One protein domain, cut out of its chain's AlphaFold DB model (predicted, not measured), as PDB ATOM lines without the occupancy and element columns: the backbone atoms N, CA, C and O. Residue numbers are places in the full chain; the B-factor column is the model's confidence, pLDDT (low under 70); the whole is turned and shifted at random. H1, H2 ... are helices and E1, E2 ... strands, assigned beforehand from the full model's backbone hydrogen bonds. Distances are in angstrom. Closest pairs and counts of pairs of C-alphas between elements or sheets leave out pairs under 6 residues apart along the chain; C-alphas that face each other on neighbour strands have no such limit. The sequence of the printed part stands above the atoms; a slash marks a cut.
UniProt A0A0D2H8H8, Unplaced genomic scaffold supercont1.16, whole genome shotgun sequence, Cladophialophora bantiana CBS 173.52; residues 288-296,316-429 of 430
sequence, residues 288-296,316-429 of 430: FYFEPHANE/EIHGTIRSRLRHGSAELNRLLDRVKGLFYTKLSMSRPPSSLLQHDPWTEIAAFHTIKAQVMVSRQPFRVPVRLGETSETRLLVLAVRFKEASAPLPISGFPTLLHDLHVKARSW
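This is residues 288 to 296 and 316 to 429 of the 430 residues of an uncharacterized protein of Cladophialophora bantiana CBS 173.52 (UniProt A0A0D2H8H8). Two small sheets lie face to face as a sandwich, three strands E1, E2 and E4 in one and the long strands E3 and E5 in the other, with H1 and H2 at one end of it. H3 packs across the three-stranded sheet, away from those two helices. The printed part has 123 residues, with named elements in the order E1 E2 H1 E3 H2 E4 E5 H3: three helices and five strands, of mixed class. Both sheets are antiparallel, in the orders E1 - E2 - E4 and E3 - E5. The whole is compact, with a radius of gyration of the C-alphas of 14.6 A, and flat, spanning 42 by 38 by 20 A.

E1, residues 288 to 292, is antiparallel to E2, residues 316 to 323, with N 291 and O 320 2.9 A apart, within hydrogen-bond range. On the other side of E2 is E4, residues 384 to 389, also antiparallel, with N 317 and O 388 2.8 A apart. This sheet is only just strongly twisted, its C-alphas up to 4.2 A off its best plane. E3, residues 339 to 348, bends by 50 degrees at residue 342; its antiparallel neighbour is E5, residues 395 to 403, with N 343 and O 400 2.8 A apart. In the sandwich, two sheets face to face, the best planes stand 21 degrees apart. H2, residues 367 to 378, only grazes the first sheet; its closest C-alphas to E4 are those of Phe 368 and Val 384, 5.8 A. H1, residues 330 to 338, only just touches residues 372 to 376 of H2, with 3 pairs of C-alphas within 8 A, the closest Asn 333 and Met 376 at 6.2 A. H3, residues 419 to 427, is on the first sheet at a height of 8.7 A, only just over E2, where 3 of its 9 C-alphas fall; it runs across the strands, at 69 degrees to E2 on the local plane. In H1, H2 and H3 every O i to N i+4 pair is within hydrogen-bond range.

E1 begins at C-alpha 288 (7.146, 31.633, -5.097) and is 13.3 A long. E2 measures 22.3 A, H1 12.8 A, E3 26.4 A, H2 16.3 A, E4 16.5 A and E5 25.0 A. H3, 12.9 A long, ends at C-alpha 427 (23.008, 43.422, 0.550).

The C-alphas farthest apart are those of Ser 350 and Ser 378, 44.2 A. Residues 297 to 315 are not printed, and C-alphas 296 and 316 are 12.7 A apart across the cut. The links E3 to H2 and E5 to H3 are long; in them residues 363 to 364 pair with 343 to 344 of E3, and 410 to 411 with 400 to 401 of E5. The mean pLDDT of the printed part is 87.4, and residues 295 to 296, 351 to 359 and 428 to 429 are under 70.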
ATOM      1  N   PHE A 288       6.925  30.212  -4.878       97.75
ATOM      2  CA  PHE A 288       7.146  31.633  -5.097       97.75
ATOM      3  C   PHE A 288       8.096  32.195  -4.040       97.75
ATOM      4  O   PHE A 288       8.104  31.752  -2.892       97.75
ATOM      5  N   TYR A 289       8.913  33.168  -4.425       96.00
ATOM      6  CA  TYR A 289       9.788  33.905  -3.514       96.00
ATOM      7  C   TYR A 289       9.992  35.331  -4.011       96.00
ATOM      8  O   TYR A 289       9.782  35.620  -5.190       96.00
ATOM      9  N   PHE A 290      10.407  36.213  -3.112       95.38
ATOM     10  CA  PHE A 290      10.788  37.579  -3.444       95.38
ATOM     11  C   PHE A 290      12.301  37.697  -3.534       95.38
ATOM     12  O   PHE A 290      13.020  37.282  -2.627       95.38
ATOM     13  N   GLU A 291      12.764  38.275  -4.630       93.44
ATOM     14  CA  GLU A 291      14.149  38.668  -4.824       93.44
ATOM     15  C   GLU A 291      14.216  40.199  -4.748       93.44
ATOM     16  O   GLU A 291      13.659  40.863  -5.635       93.44
ATOM     17  N   PRO A 292      14.825  40.770  -3.694       90.75
ATOM     18  CA  PRO A 292      15.019  42.209  -3.606       90.75
ATOM     19  C   PRO A 292      16.020  42.678  -4.668       90.75
ATOM     20  O   PRO A 292      16.964  41.967  -5.003       90.75
ATOM     21  N   HIS A 293      15.819  43.879  -5.200       88.69
ATOM     22  CA  HIS A 293      16.826  44.543  -6.025       88.69
ATOM     23  C   HIS A 293      17.854  45.205  -5.109       88.69
ATOM     24  O   HIS A 293      17.479  45.771  -4.079       88.69
ATOM     25  N   ALA A 294      19.136  45.131  -5.472       73.50
ATOM     26  CA  ALA A 294      20.162  45.926  -4.811       73.50
ATOM     27  C   ALA A 294      19.753  47.404  -4.888       73.50
ATOM     28  O   ALA A 294      19.306  47.880  -5.937       73.50
ATOM     29  N   ASN A 295      19.844  48.121  -3.767       62.88
ATOM     30  CA  ASN A 295      19.610  49.559  -3.791       62.88
ATOM     31  C   ASN A 295      20.695  50.176  -4.682       62.88
ATOM     32  O   ASN A 295      21.879  50.014  -4.387       62.88
ATOM     33  N   GLU A 296      20.316  50.920  -5.726       50.19
ATOM     34  CA  GLU A 296      21.260  51.885  -6.291       50.19
ATOM     35  C   GLU A 296      21.734  52.786  -5.139       50.19
ATOM     36  O   GLU A 296      20.908  53.170  -4.302       50.19
ATOM     37  N   GLU A 316      11.235  51.943   1.774       86.75
ATOM     38  CA  GLU A 316      10.691  51.040   0.786       86.75
ATOM     39  C   GLU A 316      11.780  50.112   0.244       86.75
ATOM     40  O   GLU A 316      12.980  50.401   0.300       86.75
ATOM     41  N   ILE A 317      11.343  48.984  -0.305       89.50
ATOM     42  CA  ILE A 317      12.180  48.049  -1.040       89.50
ATOM     43  C   ILE A 317      11.512  47.681  -2.362       89.50
ATOM     44  O   ILE A 317      10.300  47.442  -2.443       89.50
ATOM     45  N   HIS A 318      12.331  47.648  -3.407       92.50
ATOM     46  CA  HIS A 318      11.954  47.204  -4.738       92.50
ATOM     47  C   HIS A 318      12.460  45.785  -4.956       92.50
ATOM     48  O   HIS A 318      13.510  45.396  -4.449       92.50
ATOM     49  N   GLY A 319      11.710  45.000  -5.714       94.12
ATOM     50  CA  GLY A 319      12.172  43.687  -6.120       94.12
ATOM     51  C   GLY A 319      11.187  42.985  -7.029       94.12
ATOM     52  O   GLY A 319      10.245  43.576  -7.567       94.12
ATOM     53  N   THR A 320      11.400  41.688  -7.188       96.69
ATOM     54  CA  THR A 320      10.610  40.847  -8.081       96.69
ATOM     55  C   THR A 320      10.168  39.567  -7.397       96.69
ATOM     56  O   THR A 320      10.981  38.836  -6.838       96.69
ATOM     57  N   ILE A 321       8.875  39.254  -7.494       97.69
ATOM     58  CA  ILE A 321       8.363  37.926  -7.158       97.69
ATOM     59  C   ILE A 321       8.711  36.980  -8.308       97.69
ATOM     60  O   ILE A 321       8.418  37.254  -9.477       97.69
ATOM     61  N   ARG A 322       9.352  35.868  -7.960       96.81
ATOM     62  CA  ARG A 322       9.868  34.838  -8.864       96.81
ATOM     63  C   ARG A 322       9.314  33.470  -8.476       96.81
ATOM     64  O   ARG A 322       8.653  33.322  -7.452       96.81
ATOM     65  N   SER A 323       9.571  32.470  -9.318       95.81
ATOM     66  CA  SER A 323       9.225  31.071  -9.060       95.81
ATOM     67  C   SER A 323      10.472  30.194  -9.122       95.81
ATOM     68  O   SER A 323      11.356  30.432  -9.943       95.81
ATOM     69  N   ARG A 324      10.523  29.167  -8.268       93.62
ATOM     70  CA  ARG A 324      11.551  28.114  -8.267       93.62
ATOM     71  C   ARG A 324      11.436  27.168  -9.465       93.62
ATOM     72  O   ARG A 324      12.379  26.439  -9.760       93.62
ATOM     73  N   LEU A 325      10.290  27.154 -10.149       93.31
ATOM     74  CA  LEU A 325      10.087  26.334 -11.339       93.31
ATOM     75  C   LEU A 325      10.800  26.942 -12.552       93.31
ATOM     76  O   LEU A 325      10.876  28.161 -12.719       93.31
ATOM     77  N   ARG A 326      11.311  26.069 -13.425       90.62
ATOM     78  CA  ARG A 326      12.066  26.468 -14.616       90.62
ATOM     79  C   ARG A 326      11.212  27.349 -15.536       90.62
ATOM     80  O   ARG A 326      10.053  27.050 -15.817       90.62
ATOM     81  N   HIS A 327      11.809  28.418 -16.060       90.12
ATOM     82  CA  HIS A 327      11.152  29.291 -17.035       90.12
ATOM     83  C   HIS A 327      10.708  28.514 -18.286       90.12
ATOM     84  O   HIS A 327      11.444  27.665 -18.794       90.12
ATOM     85  N   GLY A 328       9.493  28.799 -18.763       87.31
ATOM     86  CA  GLY A 328       8.898  28.147 -19.932       87.31
ATOM     87  C   GLY A 328       8.538  26.666 -19.745       87.31
ATOM     88  O   GLY A 328       8.260  25.996 -20.740       87.31
ATOM     89  N   SER A 329       8.568  26.139 -18.514       92.19
ATOM     90  CA  SER A 329       8.226  24.742 -18.232       92.19
ATOM     91  C   SER A 329       6.712  24.523 -18.114       92.19
ATOM     92  O   SER A 329       5.954  25.429 -17.759       92.19
ATOM     93  N   ALA A 330       6.257  23.299 -18.399       93.81
ATOM     94  CA  ALA A 330       4.843  22.942 -18.287       93.81
ATOM     95  C   ALA A 330       4.352  23.007 -16.831       93.81
ATOM     96  O   ALA A 330       3.199  23.341 -16.574       93.81
ATOM     97  N   GLU A 331       5.232  22.710 -15.876       95.06
ATOM     98  CA  GLU A 331       4.964  22.769 -14.439       95.06
ATOM     99  C   GLU A 331       4.683  24.204 -13.993       95.06
ATOM    100  O   GLU A 331       3.713  24.429 -13.271       95.06
ATOM    101  N   LEU A 332       5.481  25.176 -14.460       95.50
ATOM    102  CA  LEU A 332       5.244  26.590 -14.168       95.50
ATOM    103  C   LEU A 332       3.894  27.046 -14.729       95.50
ATOM    104  O   LEU A 332       3.133  27.696 -14.017       95.50
ATOM    105  N   ASN A 333       3.557  26.653 -15.959       94.94
ATOM    106  CA  ASN A 333       2.270  27.004 -16.560       94.94
ATOM    107  C   ASN A 333       1.091  26.427 -15.760       94.94
ATOM    108  O   ASN A 333       0.178  27.166 -15.396       94.94
ATOM    109  N   ARG A 334       1.151  25.140 -15.385       96.00
ATOM    110  CA  ARG A 334       0.125  24.505 -14.535       96.00
ATOM    111  C   ARG A 334      -0.007  25.192 -13.175       96.00
ATOM    112  O   ARG A 334      -1.123  25.354 -12.685       96.00
ATOM    113  N   LEU A 335       1.108  25.601 -12.563       96.62
ATOM    114  CA  LEU A 335       1.087  26.358 -11.311       96.62
ATOM    115  C   LEU A 335       0.378  27.704 -11.506       96.62
ATOM    116  O   LEU A 335      -0.559  28.011 -10.772       96.62
ATOM    117  N   LEU A 336       0.781  28.489 -12.510       96.75
ATOM    118  CA  LEU A 336       0.203  29.807 -12.780       96.75
ATOM    119  C   LEU A 336      -1.285  29.734 -13.136       96.75
ATOM    120  O   LEU A 336      -2.043  30.624 -12.745       96.75
ATOM    121  N   ASP A 337      -1.733  28.675 -13.809       96.00
ATOM    122  CA  ASP A 337      -3.149  28.441 -14.097       96.00
ATOM    123  C   ASP A 337      -3.995  28.286 -12.835       96.00
ATOM    124  O   ASP A 337      -5.155  28.708 -12.829       96.00
ATOM    125  N   ARG A 338      -3.422  27.766 -11.747       96.44
ATOM    126  CA  ARG A 338      -4.094  27.663 -10.444       96.44
ATOM    127  C   ARG A 338      -4.070  28.967  -9.653       96.44
ATOM    128  O   ARG A 338      -4.885  29.135  -8.748       96.44
ATOM    129  N   VAL A 339      -3.189  29.910  -9.984       97.44
ATOM    130  CA  VAL A 339      -3.087  31.199  -9.286       97.44
ATOM    131  C   VAL A 339      -4.181  32.164  -9.752       97.44
ATOM    132  O   VAL A 339      -4.326  32.448 -10.947       97.44
ATOM    133  N   LYS A 340      -4.936  32.687  -8.780       96.56
ATOM    134  CA  LYS A 340      -5.910  33.772  -8.935       96.56
ATOM    135  C   LYS A 340      -5.227  35.141  -8.943       96.56
ATOM    136  O   LYS A 340      -5.594  35.969  -9.763       96.56
ATOM    137  N   GLY A 341      -4.246  35.363  -8.071       97.19
ATOM    138  CA  GLY A 341      -3.494  36.617  -7.996       97.19
ATOM    139  C   GLY A 341      -2.352  36.555  -6.985       97.19
ATOM    140  O   GLY A 341      -2.271  35.613  -6.190       97.19
ATOM    141  N   LEU A 342      -1.492  37.571  -7.010       97.88
ATOM    142  CA  LEU A 342      -0.488  37.827  -5.977       97.88
ATOM    143  C   LEU A 342      -0.910  39.044  -5.160       97.88
ATOM    144  O   LEU A 342      -1.428  40.013  -5.712       97.88
ATOM    145  N   PHE A 343      -0.689  38.983  -3.854       95.94
ATOM    146  CA  PHE A 343      -1.181  39.965  -2.899       95.94
ATOM    147  C   PHE A 343      -0.102  40.322  -1.888       95.94
ATOM    148  O   PHE A 343       0.832  39.552  -1.656       95.94
ATOM    149  N   TYR A 344      -0.264  41.475  -1.250       94.81
ATOM    150  CA  TYR A 344       0.529  41.843  -0.091       94.81
ATOM    151  C   TYR A 344      -0.330  42.442   1.019       94.81
ATOM    152  O   TYR A 344      -1.401  42.998   0.766       94.81
ATOM    153  N   THR A 345       0.142  42.315   2.257       92.75
ATOM    154  CA  THR A 345      -0.450  42.967   3.430       92.75
ATOM    155  C   THR A 345       0.615  43.246   4.496       92.75
ATOM    156  O   THR A 345       1.799  42.954   4.311       92.75
ATOM    157  N   LYS A 346       0.188  43.860   5.601       90.31
ATOM    158  CA  LYS A 346       1.012  44.256   6.744       90.31
ATOM    159  C   LYS A 346       0.390  43.699   8.017       90.31
ATOM    160  O   LYS A 346      -0.783  43.955   8.282       90.31
ATOM    161  N   LEU A 347       1.173  42.987   8.820       86.31
ATOM    162  CA  LEU A 347       0.716  42.390  10.074       86.31
ATOM    163  C   LEU A 347       1.379  43.040  11.275       86.31
ATOM    164  O   LEU A 347       2.571  43.319  11.254       86.31
ATOM    165  N   SER A 348       0.617  43.227  12.348       83.62
ATOM    166  CA  SER A 348       1.190  43.574  13.649       83.62
ATOM    167  C   SER A 348       1.914  42.365  14.237       83.62
ATOM    168  O   SER A 348       1.327  41.285  14.282       83.62
ATOM    169  N   MET A 349       3.124  42.551  14.770       79.62
ATOM    170  CA  MET A 349       3.852  41.489  15.484       79.62
ATOM    171  C   MET A 349       3.139  41.004  16.757       79.62
ATOM    172  O   MET A 349       3.426  39.918  17.244       79.62
ATOM    173  N   SER A 350       2.192  41.783  17.294       72.56
ATOM    174  CA  SER A 350       1.352  41.355  18.422       72.56
ATOM    175  C   SER A 350       0.323  40.280  18.054       72.56
ATOM    176  O   SER A 350      -0.298  39.701  18.945       72.56
ATOM    177  N   ARG A 351       0.112  40.019  16.757       66.44
ATOM    178  CA  ARG A 351      -0.738  38.936  16.258       66.44
ATOM    179  C   ARG A 351       0.142  37.742  15.884       66.44
ATOM    180  O   ARG A 351       1.165  37.938  15.229       66.44
ATOM    181  N   PRO A 352      -0.249  36.504  16.232       61.16
ATOM    182  CA  PRO A 352       0.483  35.338  15.768       61.16
ATOM    183  C   PRO A 352       0.416  35.268  14.227       61.16
ATOM    184  O   PRO A 352      -0.653  35.538  13.666       61.16
ATOM    185  N   PRO A 353       1.507  34.903  13.526       55.16
ATOM    186  CA  PRO A 353       1.532  34.766  12.062       55.16
ATOM    187  C   PRO A 353       0.425  33.861  11.507       55.16
ATOM    188  O   PRO A 353      -0.147  34.149  10.458       55.16
ATOM    189  N   SER A 354       0.048  32.845  12.289       54.59
ATOM    190  CA  SER A 354      -1.045  31.904  12.023       54.59
ATOM    191  C   SER A 354      -2.435  32.547  11.929       54.59
ATOM    192  O   SER A 354      -3.392  31.896  11.521       54.59
ATOM    193  N   SER A 355      -2.566  33.823  12.304       54.22
ATOM    194  CA  SER A 355      -3.810  34.594  12.234       54.22
ATOM    195  C   SER A 355      -3.936  35.437  10.964       54.22
ATOM    196  O   SER A 355      -4.661  36.431  10.980       54.22
ATOM    197  N   LEU A 356      -3.242  35.080   9.877       59.75
ATOM    198  CA  LEU A 356      -3.528  35.636   8.556       59.75
ATOM    199  C   LEU A 356      -4.943  35.238   8.142       59.75
ATOM    200  O   LEU A 356      -5.214  34.109   7.740       59.75
ATOM    201  N   LEU A 357      -5.872  36.173   8.296       58.69
ATOM    202  CA  LEU A 357      -7.285  35.930   8.082       58.69
ATOM    203  C   LEU A 357      -7.647  36.250   6.636       58.69
ATOM    204  O   LEU A 357      -7.142  37.186   6.011       58.69
ATOM    205  N   GLN A 358      -8.650  35.531   6.139       60.84
ATOM    206  CA  GLN A 358      -9.345  35.839   4.889       60.84
ATOM    207  C   GLN A 358      -9.798  37.313   4.794       60.84
ATOM    208  O   GLN A 358      -9.990  37.823   3.691       60.84
ATOM    209  N   HIS A 359      -9.962  37.984   5.939       64.38
ATOM    210  CA  HIS A 359     -10.475  39.348   6.071       64.38
ATOM    211  C   HIS A 359      -9.401  40.421   6.290       64.38
ATOM    212  O   HIS A 359      -9.759  41.591   6.421       64.38
ATOM    213  N   ASP A 360      -8.114  40.063   6.342       77.25
ATOM    214  CA  ASP A 360      -7.065  41.082   6.411       77.25
ATOM    215  C   ASP A 360      -7.081  41.951   5.129       77.25
ATOM    216  O   ASP A 360      -7.480  41.482   4.056       77.25
ATOM    217  N   PRO A 361      -6.693  43.240   5.208       86.19
ATOM    218  CA  PRO A 361      -6.689  44.129   4.052       86.19
ATOM    219  C   PRO A 361      -5.568  43.720   3.089       86.19
ATOM    220  O   PRO A 361      -4.404  44.082   3.265       86.19
ATOM    221  N   TRP A 362      -5.922  42.925   2.083       91.81
ATOM    222  CA  TRP A 362      -5.017  42.484   1.027       91.81
ATOM    223  C   TRP A 362      -5.030  43.451  -0.152       91.81
ATOM    224  O   TRP A 362      -6.088  43.744  -0.709       91.81
ATOM    225  N   THR A 363      -3.846  43.866  -0.591       94.38
ATOM    226  CA  THR A 363      -3.680  44.648  -1.819       94.38
ATOM    227  C   THR A 363      -3.178  43.744  -2.938       94.38
ATOM    228  O   THR A 363      -2.174  43.049  -2.779       94.38
ATOM    229  N   GLU A 364      -3.878  43.735  -4.071       95.94
ATOM    230  CA  GLU A 364      -3.488  42.947  -5.245       95.94
ATOM    231  C   GLU A 364      -2.313  43.587  -5.993       95.94
ATOM    232  O   GLU A 364      -2.264  44.798  -6.214       95.94
ATOM    233  N   ILE A 365      -1.376  42.757  -6.441       97.38
ATOM    234  CA  ILE A 365      -0.249  43.164  -7.278       97.38
ATOM    235  C   ILE A 365      -0.701  43.103  -8.739       97.38
ATOM    236  O   ILE A 365      -0.552  42.083  -9.412       97.38
ATOM    237  N   ALA A 366      -1.251  44.212  -9.240       95.81
ATOM    238  CA  ALA A 366      -1.871  44.296 -10.568       95.81
ATOM    239  C   ALA A 366      -0.965  43.812 -11.722       95.81
ATOM    240  O   ALA A 366      -1.449  43.213 -12.684       95.81
ATOM    241  N   ALA A 367       0.355  44.007 -11.607       96.56
ATOM    242  CA  ALA A 367       1.334  43.561 -12.600       96.56
ATOM    243  C   ALA A 367       1.303  42.038 -12.853       96.56
ATOM    244  O   ALA A 367       1.698  41.589 -13.929       96.56
ATOM    245  N   PHE A 368       0.814  41.241 -11.895       97.38
ATOM    246  CA  PHE A 368       0.751  39.784 -12.004       97.38
ATOM    247  C   PHE A 368       0.010  39.311 -13.261       97.38
ATOM    248  O   PHE A 368       0.514  38.430 -13.952       97.38
ATOM    249  N   HIS A 369      -1.155  39.885 -13.580       96.44
ATOM    250  CA  HIS A 369      -1.993  39.395 -14.684       96.44
ATOM    251  C   HIS A 369      -1.324  39.581 -16.045       96.44
ATOM    252  O   HIS A 369      -1.292  38.650 -16.851       96.44
ATOM    253  N   THR A 370      -0.719  40.748 -16.268       95.62
ATOM    254  CA  THR A 370       0.033  41.046 -17.494       95.62
ATOM    255  C   THR A 370       1.234  40.113 -17.642       95.62
ATOM    256  O   THR A 370       1.416  39.504 -18.695       95.62
ATOM    257  N   ILE A 371       2.025  39.941 -16.576       95.56
ATOM    258  CA  ILE A 371       3.197  39.056 -16.593       95.56
ATOM    259  C   ILE A 371       2.779  37.597 -16.789       95.56
ATOM    260  O   ILE A 371       3.378  36.895 -17.600       95.56
ATOM    261  N   LYS A 372       1.723  37.131 -16.111       95.62
ATOM    262  CA  LYS A 372       1.177  35.781 -16.298       95.62
ATOM    263  C   LYS A 372       0.819  35.537 -17.763       95.62
ATOM    264  O   LYS A 372       1.250  34.530 -18.316       95.62
ATOM    265  N   ALA A 373       0.089  36.450 -18.406       93.94
ATOM    266  CA  ALA A 373      -0.268  36.313 -19.818       93.94
ATOM    267  C   ALA A 373       0.979  36.205 -20.719       93.94
ATOM    268  O   ALA A 373       1.053  35.323 -21.575       93.94
ATOM    269  N   GLN A 374       1.996  37.040 -20.480       92.69
ATOM    270  CA  GLN A 374       3.257  37.006 -21.228       92.69
ATOM    271  C   GLN A 374       4.042  35.703 -21.023       92.69
ATOM    272  O   GLN A 374       4.593  35.162 -21.980       92.69
ATOM    273  N   VAL A 375       4.092  35.176 -19.798       92.62
ATOM    274  CA  VAL A 375       4.771  33.906 -19.492       92.62
ATOM    275  C   VAL A 375       4.074  32.738 -20.193       92.62
ATOM    276  O   VAL A 375       4.747  31.913 -20.811       92.62
ATOM    277  N   MET A 376       2.738  32.706 -20.154       89.31
ATOM    278  CA  MET A 376       1.931  31.632 -20.744       89.31
ATOM    279  C   MET A 376       2.015  31.600 -22.278       89.31
ATOM    280  O   MET A 376       2.005  30.517 -22.859       89.31
ATOM    281  N   VAL A 377       2.130  32.763 -22.934       88.38
ATOM    282  CA  VAL A 377       2.193  32.872 -24.406       88.38
ATOM    283  C   VAL A 377       3.628  32.807 -24.931       88.38
ATOM    284  O   VAL A 377       3.922  32.054 -25.856       88.38
ATOM    285  N   SER A 378       4.539  33.577 -24.335       81.31
ATOM    286  CA  SER A 378       5.853  33.885 -24.917       81.31
ATOM    287  C   SER A 378       7.023  33.208 -24.198       81.31
ATOM    288  O   SER A 378       8.176  33.529 -24.481       81.31
ATOM    289  N   ARG A 379       6.750  32.299 -23.245       78.88
ATOM    290  CA  ARG A 379       7.749  31.588 -22.414       78.88
ATOM    291  C   ARG A 379       8.773  32.511 -21.737       78.88
ATOM    292  O   ARG A 379       9.899  32.101 -21.456       78.88
ATOM    293  N   GLN A 380       8.379  33.755 -21.473       84.62
ATOM    294  CA  GLN A 380       9.224  34.735 -20.801       84.62
ATOM    295  C   GLN A 380       9.511  34.314 -19.350       84.62
ATOM    296  O   GLN A 380       8.754  33.527 -18.767       84.62
ATOM    297  N   PRO A 381      10.590  34.824 -18.731       89.75
ATOM    298  CA  PRO A 381      10.830  34.617 -17.311       89.75
ATOM    299  C   PRO A 381       9.681  35.173 -16.459       89.75
ATOM    300  O   PRO A 381       9.261  36.315 -16.631       89.75
ATOM    301  N   PHE A 382       9.201  34.388 -15.491       95.56
ATOM    302  CA  PHE A 382       8.220  34.858 -14.512       95.56
ATOM    303  C   PHE A 382       8.890  35.804 -13.508       95.56
ATOM    304  O   PHE A 382       9.642  35.360 -12.635       95.56
ATOM    305  N   ARG A 383       8.644  37.109 -13.673       96.19
ATOM    306  CA  ARG A 383       9.178  38.193 -12.837       96.19
ATOM    307  C   ARG A 383       8.102  39.249 -12.621       96.19
ATOM    308  O   ARG A 383       7.828  40.044 -13.516       96.19
ATOM    309  N   VAL A 384       7.477  39.247 -11.449       97.31
ATOM    310  CA  VAL A 384       6.423  40.216 -11.117       97.31
ATOM    311  C   VAL A 384       7.031  41.323 -10.261       97.31
ATOM    312  O   VAL A 384       7.420  41.037  -9.127       97.31
ATOM    313  N   PRO A 385       7.158  42.563 -10.769       96.88
ATOM    314  CA  PRO A 385       7.715  43.656  -9.987       96.88
ATOM    315  C   PRO A 385       6.787  43.991  -8.819       96.88
ATOM    316  O   PRO A 385       5.565  44.052  -8.978       96.88
ATOM    317  N   VAL A 386       7.372  44.220  -7.649       95.12
ATOM    318  CA  VAL A 386       6.646  44.643  -6.454       95.12
ATOM    319  C   VAL A 386       7.447  45.699  -5.703       95.12
ATOM    320  O   VAL A 386       8.677  45.661  -5.654       95.12
ATOM    321  N   ARG A 387       6.720  46.658  -5.133       92.62
ATOM    322  CA  ARG A 387       7.243  47.700  -4.253       92.62
ATOM    323  C   ARG A 387       6.567  47.541  -2.904       92.62
ATOM    324  O   ARG A 387       5.339  47.517  -2.838       92.62
ATOM    325  N   LEU A 388       7.362  47.402  -1.853       89.69
ATOM    326  CA  LEU A 388       6.877  47.259  -0.484       89.69
ATOM    327  C   LEU A 388       7.428  48.398   0.361       89.69
ATOM    328  O   LEU A 388       8.598  48.734   0.237       89.69
ATOM    329  N   GLY A 389       6.597  48.966   1.231       86.38
ATOM    330  CA  GLY A 389       6.999  50.026   2.152       86.38
ATOM    331  C   GLY A 389       6.369  49.828   3.518       86.38
ATOM    332  O   GLY A 389       5.165  49.572   3.615       86.38
ATOM    333  N   GLU A 390       7.166  49.940   4.573       84.88
ATOM    334  CA  GLU A 390       6.715  49.868   5.961       84.88
ATOM    335  C   GLU A 390       7.670  50.653   6.856       84.88
ATOM    336  O   GLU A 390       8.846  50.326   6.964       84.88
ATOM    337  N   THR A 391       7.159  51.707   7.485       76.94
ATOM    338  CA  THR A 391       7.948  52.588   8.354       76.94
ATOM    339  C   THR A 391       7.935  52.127   9.808       76.94
ATOM    340  O   THR A 391       8.695  52.641  10.619       76.94
ATOM    341  N   SER A 392       7.043  51.200  10.169       80.81
ATOM    342  CA  SER A 392       6.926  50.665  11.521       80.81
ATOM    343  C   SER A 392       7.796  49.423  11.712       80.81
ATOM    344  O   SER A 392       7.581  48.402  11.064       80.81
ATOM    345  N   GLU A 393       8.711  49.470  12.680       79.50
ATOM    346  CA  GLU A 393       9.548  48.320  13.067       79.50
ATOM    347  C   GLU A 393       8.756  47.180  13.735       79.50
ATOM    348  O   GLU A 393       9.258  46.072  13.876       79.50
ATOM    349  N   THR A 394       7.503  47.426  14.128       83.56
ATOM    350  CA  THR A 394       6.626  46.437  14.777       83.56
ATOM    351  C   THR A 394       5.640  45.784  13.808       83.56
ATOM    352  O   THR A 394       4.715  45.076  14.230       83.56
ATOM    353  N   ARG A 395       5.810  46.023  12.500       87.38
ATOM    354  CA  ARG A 395       4.979  45.442  11.448       87.38
ATOM    355  C   ARG A 395       5.776  44.526  10.534       87.38
ATOM    356  O   ARG A 395       6.828  44.878  10.015       87.38
ATOM    357  N   LEU A 396       5.204  43.355  10.289       89.06
ATOM    358  CA  LEU A 396       5.699  42.386   9.327       89.06
ATOM    359  C   LEU A 396       5.065  42.655   7.964       89.06
ATOM    360  O   LEU A 396       3.853  42.855   7.854       89.06
ATOM    361  N   LEU A 397       5.879  42.604   6.919       91.62
ATOM    362  CA  LEU A 397       5.412  42.526   5.545       91.62
ATOM    363  C   LEU A 397       5.012  41.087   5.234       91.62
ATOM    364  O   LEU A 397       5.652  40.144   5.702       91.62
ATOM    365  N   VAL A 398       3.978  40.920   4.411       92.50
ATOM    366  CA  VAL A 398       3.547  39.621   3.887       92.50
ATOM    367  C   VAL A 398       3.336  39.740   2.391       92.50
ATOM    368  O   VAL A 398       2.496  40.521   1.953       92.50
ATOM    369  N   LEU A 399       4.061  38.936   1.619       95.06
ATOM    370  CA  LEU A 399       3.725  38.624   0.236       95.06
ATOM    371  C   LEU A 399       3.040  37.265   0.192       95.06
ATOM    372  O   LEU A 399       3.489  36.323   0.844       95.06
ATOM    373  N   ALA A 400       1.966  37.162  -0.582       95.38
ATOM    374  CA  ALA A 400       1.141  35.969  -0.638       95.38
ATOM    375  C   ALA A 400       0.645  35.672  -2.055       95.38
ATOM    376  O   ALA A 400       0.437  36.568  -2.876       95.38
ATOM    377  N   VAL A 401       0.402  34.395  -2.324       96.75
ATOM    378  CA  VAL A 401      -0.282  33.915  -3.521       96.75
ATOM    379  C   VAL A 401      -1.680  33.447  -3.152       96.75
ATOM    380  O   VAL A 401      -1.876  32.762  -2.155       96.75
ATOM    381  N   ARG A 402      -2.678  33.789  -3.964       95.25
ATOM    382  CA  ARG A 402      -4.024  33.233  -3.820       95.25
ATOM    383  C   ARG A 402      -4.278  32.231  -4.928       95.25
ATOM    384  O   ARG A 402      -4.287  32.606  -6.102       95.25
ATOM    385  N   PHE A 403      -4.530  30.979  -4.570       95.44
ATOM    386  CA  PHE A 403      -5.004  29.973  -5.521       95.44
ATOM    387  C   PHE A 403      -6.510  30.119  -5.769       95.44
ATOM    388  O   PHE A 403      -7.238  30.643  -4.930       95.44
ATOM    389  N   LYS A 404      -6.988  29.672  -6.934       94.31
ATOM    390  CA  LYS A 404      -8.412  29.717  -7.317       94.31
ATOM    391  C   LYS A 404      -9.307  28.944  -6.346       94.31
ATOM    392  O   LYS A 404     -10.424  29.374  -6.086       94.31
ATOM    393  N   GLU A 405      -8.793  27.835  -5.825       87.31
ATOM    394  CA  GLU A 405      -9.482  26.934  -4.892       87.31
ATOM    395  C   GLU A 405      -9.353  27.387  -3.425       87.31
ATOM    396  O   GLU A 405     -10.104  26.924  -2.573       87.31
ATOM    397  N   ALA A 406      -8.422  28.301  -3.119       84.69
ATOM    398  CA  ALA A 406      -8.142  28.735  -1.754       84.69
ATOM    399  C   ALA A 406      -9.055  29.893  -1.316       84.69
ATOM    400  O   ALA A 406      -9.251  30.884  -2.033       84.69
ATOM    401  N   SER A 407      -9.573  29.804  -0.088       81.00
ATOM    402  CA  SER A 407     -10.409  30.849   0.515       81.00
ATOM    403  C   SER A 407      -9.622  32.139   0.781       81.00
ATOM    404  O   SER A 407     -10.157  33.228   0.548       81.00
ATOM    405  N   ALA A 408      -8.343  32.031   1.157       85.19
ATOM    406  CA  ALA A 408      -7.454  33.139   1.504       85.19
ATOM    407  C   ALA A 408      -6.105  33.083   0.745       85.19
ATOM    408  O   ALA A 408      -5.738  32.030   0.219       85.19
ATOM    409  N   PRO A 409      -5.373  34.211   0.638       92.00
ATOM    410  CA  PRO A 409      -3.979  34.207   0.191       92.00
ATOM    411  C   PRO A 409      -3.060  33.466   1.175       92.00
ATOM    412  O   PRO A 409      -3.215  33.603   2.384       92.00
ATOM    413  N   LEU A 410      -2.084  32.731   0.642       92.25
ATOM    414  CA  LEU A 410      -1.073  31.982   1.390       92.25
ATOM    415  C   LEU A 410       0.294  32.657   1.248       92.25
ATOM    416  O   LEU A 410       0.667  32.997   0.117       92.25
ATOM    417  N   PRO A 411       1.051  32.862   2.341       92.94
ATOM    418  CA  PRO A 411       2.384  33.449   2.277       92.94
ATOM    419  C   PRO A 411       3.304  32.719   1.298       92.94
ATOM    420  O   PRO A 411       3.332  31.492   1.238       92.94
ATOM    421  N   ILE A 412       4.079  33.485   0.533       95.19
ATOM    422  CA  ILE A 412       5.161  32.926  -0.281       95.19
ATOM    423  C   ILE A 412       6.410  32.706   0.584       95.19
ATOM    424  O   ILE A 412       6.508  33.216   1.702       95.19
ATOM    425  N   SER A 413       7.395  31.989   0.042       93.75
ATOM    426  CA  SER A 413       8.643  31.689   0.750       93.75
ATOM    427  C   SER A 413       9.322  32.944   1.312       93.75
ATOM    428  O   SER A 413       9.477  33.951   0.612       93.75
ATOM    429  N   GLY A 414       9.747  32.861   2.575       90.50
ATOM    430  CA  GLY A 414      10.439  33.935   3.287       90.50
ATOM    431  C   GLY A 414       9.554  35.030   3.896       90.50
ATOM    432  O   GLY A 414      10.115  35.975   4.446       90.50
ATOM    433  N   PHE A 415       8.221  34.918   3.831       91.06
ATOM    434  CA  PHE A 415       7.266  35.833   4.479       91.06
ATOM    435  C   PHE A 415       6.426  35.101   5.533       91.06
ATOM    436  O   PHE A 415       6.177  33.915   5.334       91.06
ATOM    437  N   PRO A 416       5.939  35.757   6.608       90.31
ATOM    438  CA  PRO A 416       6.152  37.163   6.965       90.31
ATOM    439  C   PRO A 416       7.610  37.488   7.313       90.31
ATOM    440  O   PRO A 416       8.361  36.612   7.731       90.31
ATOM    441  N   THR A 417       8.009  38.749   7.146       89.06
ATOM    442  CA  THR A 417       9.367  39.228   7.467       89.06
ATOM    443  C   THR A 417       9.370  40.735   7.725       89.06
ATOM    444  O   THR A 417       8.434  41.435   7.323       89.06
ATOM    445  N   LEU A 418      10.399  41.247   8.400       89.31
ATOM    446  CA  LEU A 418      10.587  42.685   8.581       89.31
ATOM    447  C   LEU A 418      11.169  43.308   7.308       89.31
ATOM    448  O   LEU A 418      11.929  42.676   6.575       89.31
ATOM    449  N   LEU A 419      10.861  44.586   7.067       89.62
ATOM    450  CA  LEU A 419      11.476  45.334   5.965       89.62
ATOM    451  C   LEU A 419      13.010  45.354   6.093       89.62
ATOM    452  O   LEU A 419      13.712  45.131   5.109       89.62
ATOM    453  N   HIS A 420      13.517  45.526   7.318       86.75
ATOM    454  CA  HIS A 420      14.947  45.487   7.619       86.75
ATOM    455  C   HIS A 420      15.618  44.188   7.138       86.75
ATOM    456  O   HIS A 420      16.659  44.242   6.482       86.75
ATOM    457  N   ASP A 421      15.000  43.030   7.392       86.44
ATOM    458  CA  ASP A 421      15.535  41.725   6.982       86.44
ATOM    459  C   ASP A 421      15.629  41.607   5.457       86.44
ATOM    460  O   ASP A 421      16.558  40.994   4.928       86.44
ATOM    461  N   LEU A 422      14.680  42.206   4.729       88.12
ATOM    462  CA  LEU A 422      14.716  42.240   3.269       88.12
ATOM    463  C   LEU A 422      15.880  43.095   2.752       88.12
ATOM    464  O   LEU A 422      16.544  42.683   1.803       88.12
ATOM    465  N   HIS A 423      16.180  44.236   3.382       86.12
ATOM    466  CA  HIS A 423      17.357  45.047   3.030       86.12
ATOM    467  C   HIS A 423      18.677  44.367   3.400       86.12
ATOM    468  O   HIS A 423      19.673  44.541   2.700       86.12
ATOM    469  N   VAL A 424      18.721  43.597   4.491       83.19
ATOM    470  CA  VAL A 424      19.891  42.764   4.819       83.19
ATOM    471  C   VAL A 424      20.096  41.701   3.739       83.19
ATOM    472  O   VAL A 424      21.201  41.594   3.217       83.19
ATOM    473  N   LYS A 425      19.033  40.994   3.332       79.25
ATOM    474  CA  LYS A 425      19.090  40.013   2.234       79.25
ATOM    475  C   LYS A 425      19.500  40.641   0.904       79.25
ATOM    476  O   LYS A 425      20.247  40.023   0.167       79.25
ATOM    477  N   ALA A 426      19.043  41.853   0.594       81.62
ATOM    478  CA  ALA A 426      19.440  42.547  -0.631       81.62
ATOM    479  C   ALA A 426      20.955  42.793  -0.696       81.62
ATOM    480  O   ALA A 426      21.552  42.644  -1.751       81.62
ATOM    481  N   ARG A 427      21.570  43.127   0.446       77.25
ATOM    482  CA  ARG A 427      23.008  43.422   0.550       77.25
ATOM    483  C   ARG A 427      23.902  42.188   0.575       77.25
ATOM    484  O   ARG A 427      25.092  42.333   0.355       77.25
ATOM    485  N   SER A 428      23.367  41.009   0.889       65.75
ATOM    486  CA  SER A 428      24.146  39.763   0.892       65.75
ATOM    487  C   SER A 428      24.201  39.068  -0.471       65.75
ATOM    488  O   SER A 428      24.815  38.011  -0.588       65.75
ATOM    489  N   TRP A 429      23.507  39.614  -1.475       53.41
ATOM    490  CA  TRP A 429      23.481  39.094  -2.846       53.41
ATOM    491  C   TRP A 429      24.464  39.820  -3.779       53.41
ATOM    492  O   TRP A 429      24.687  39.330  -4.888       53.41
TER     493      TRP A 429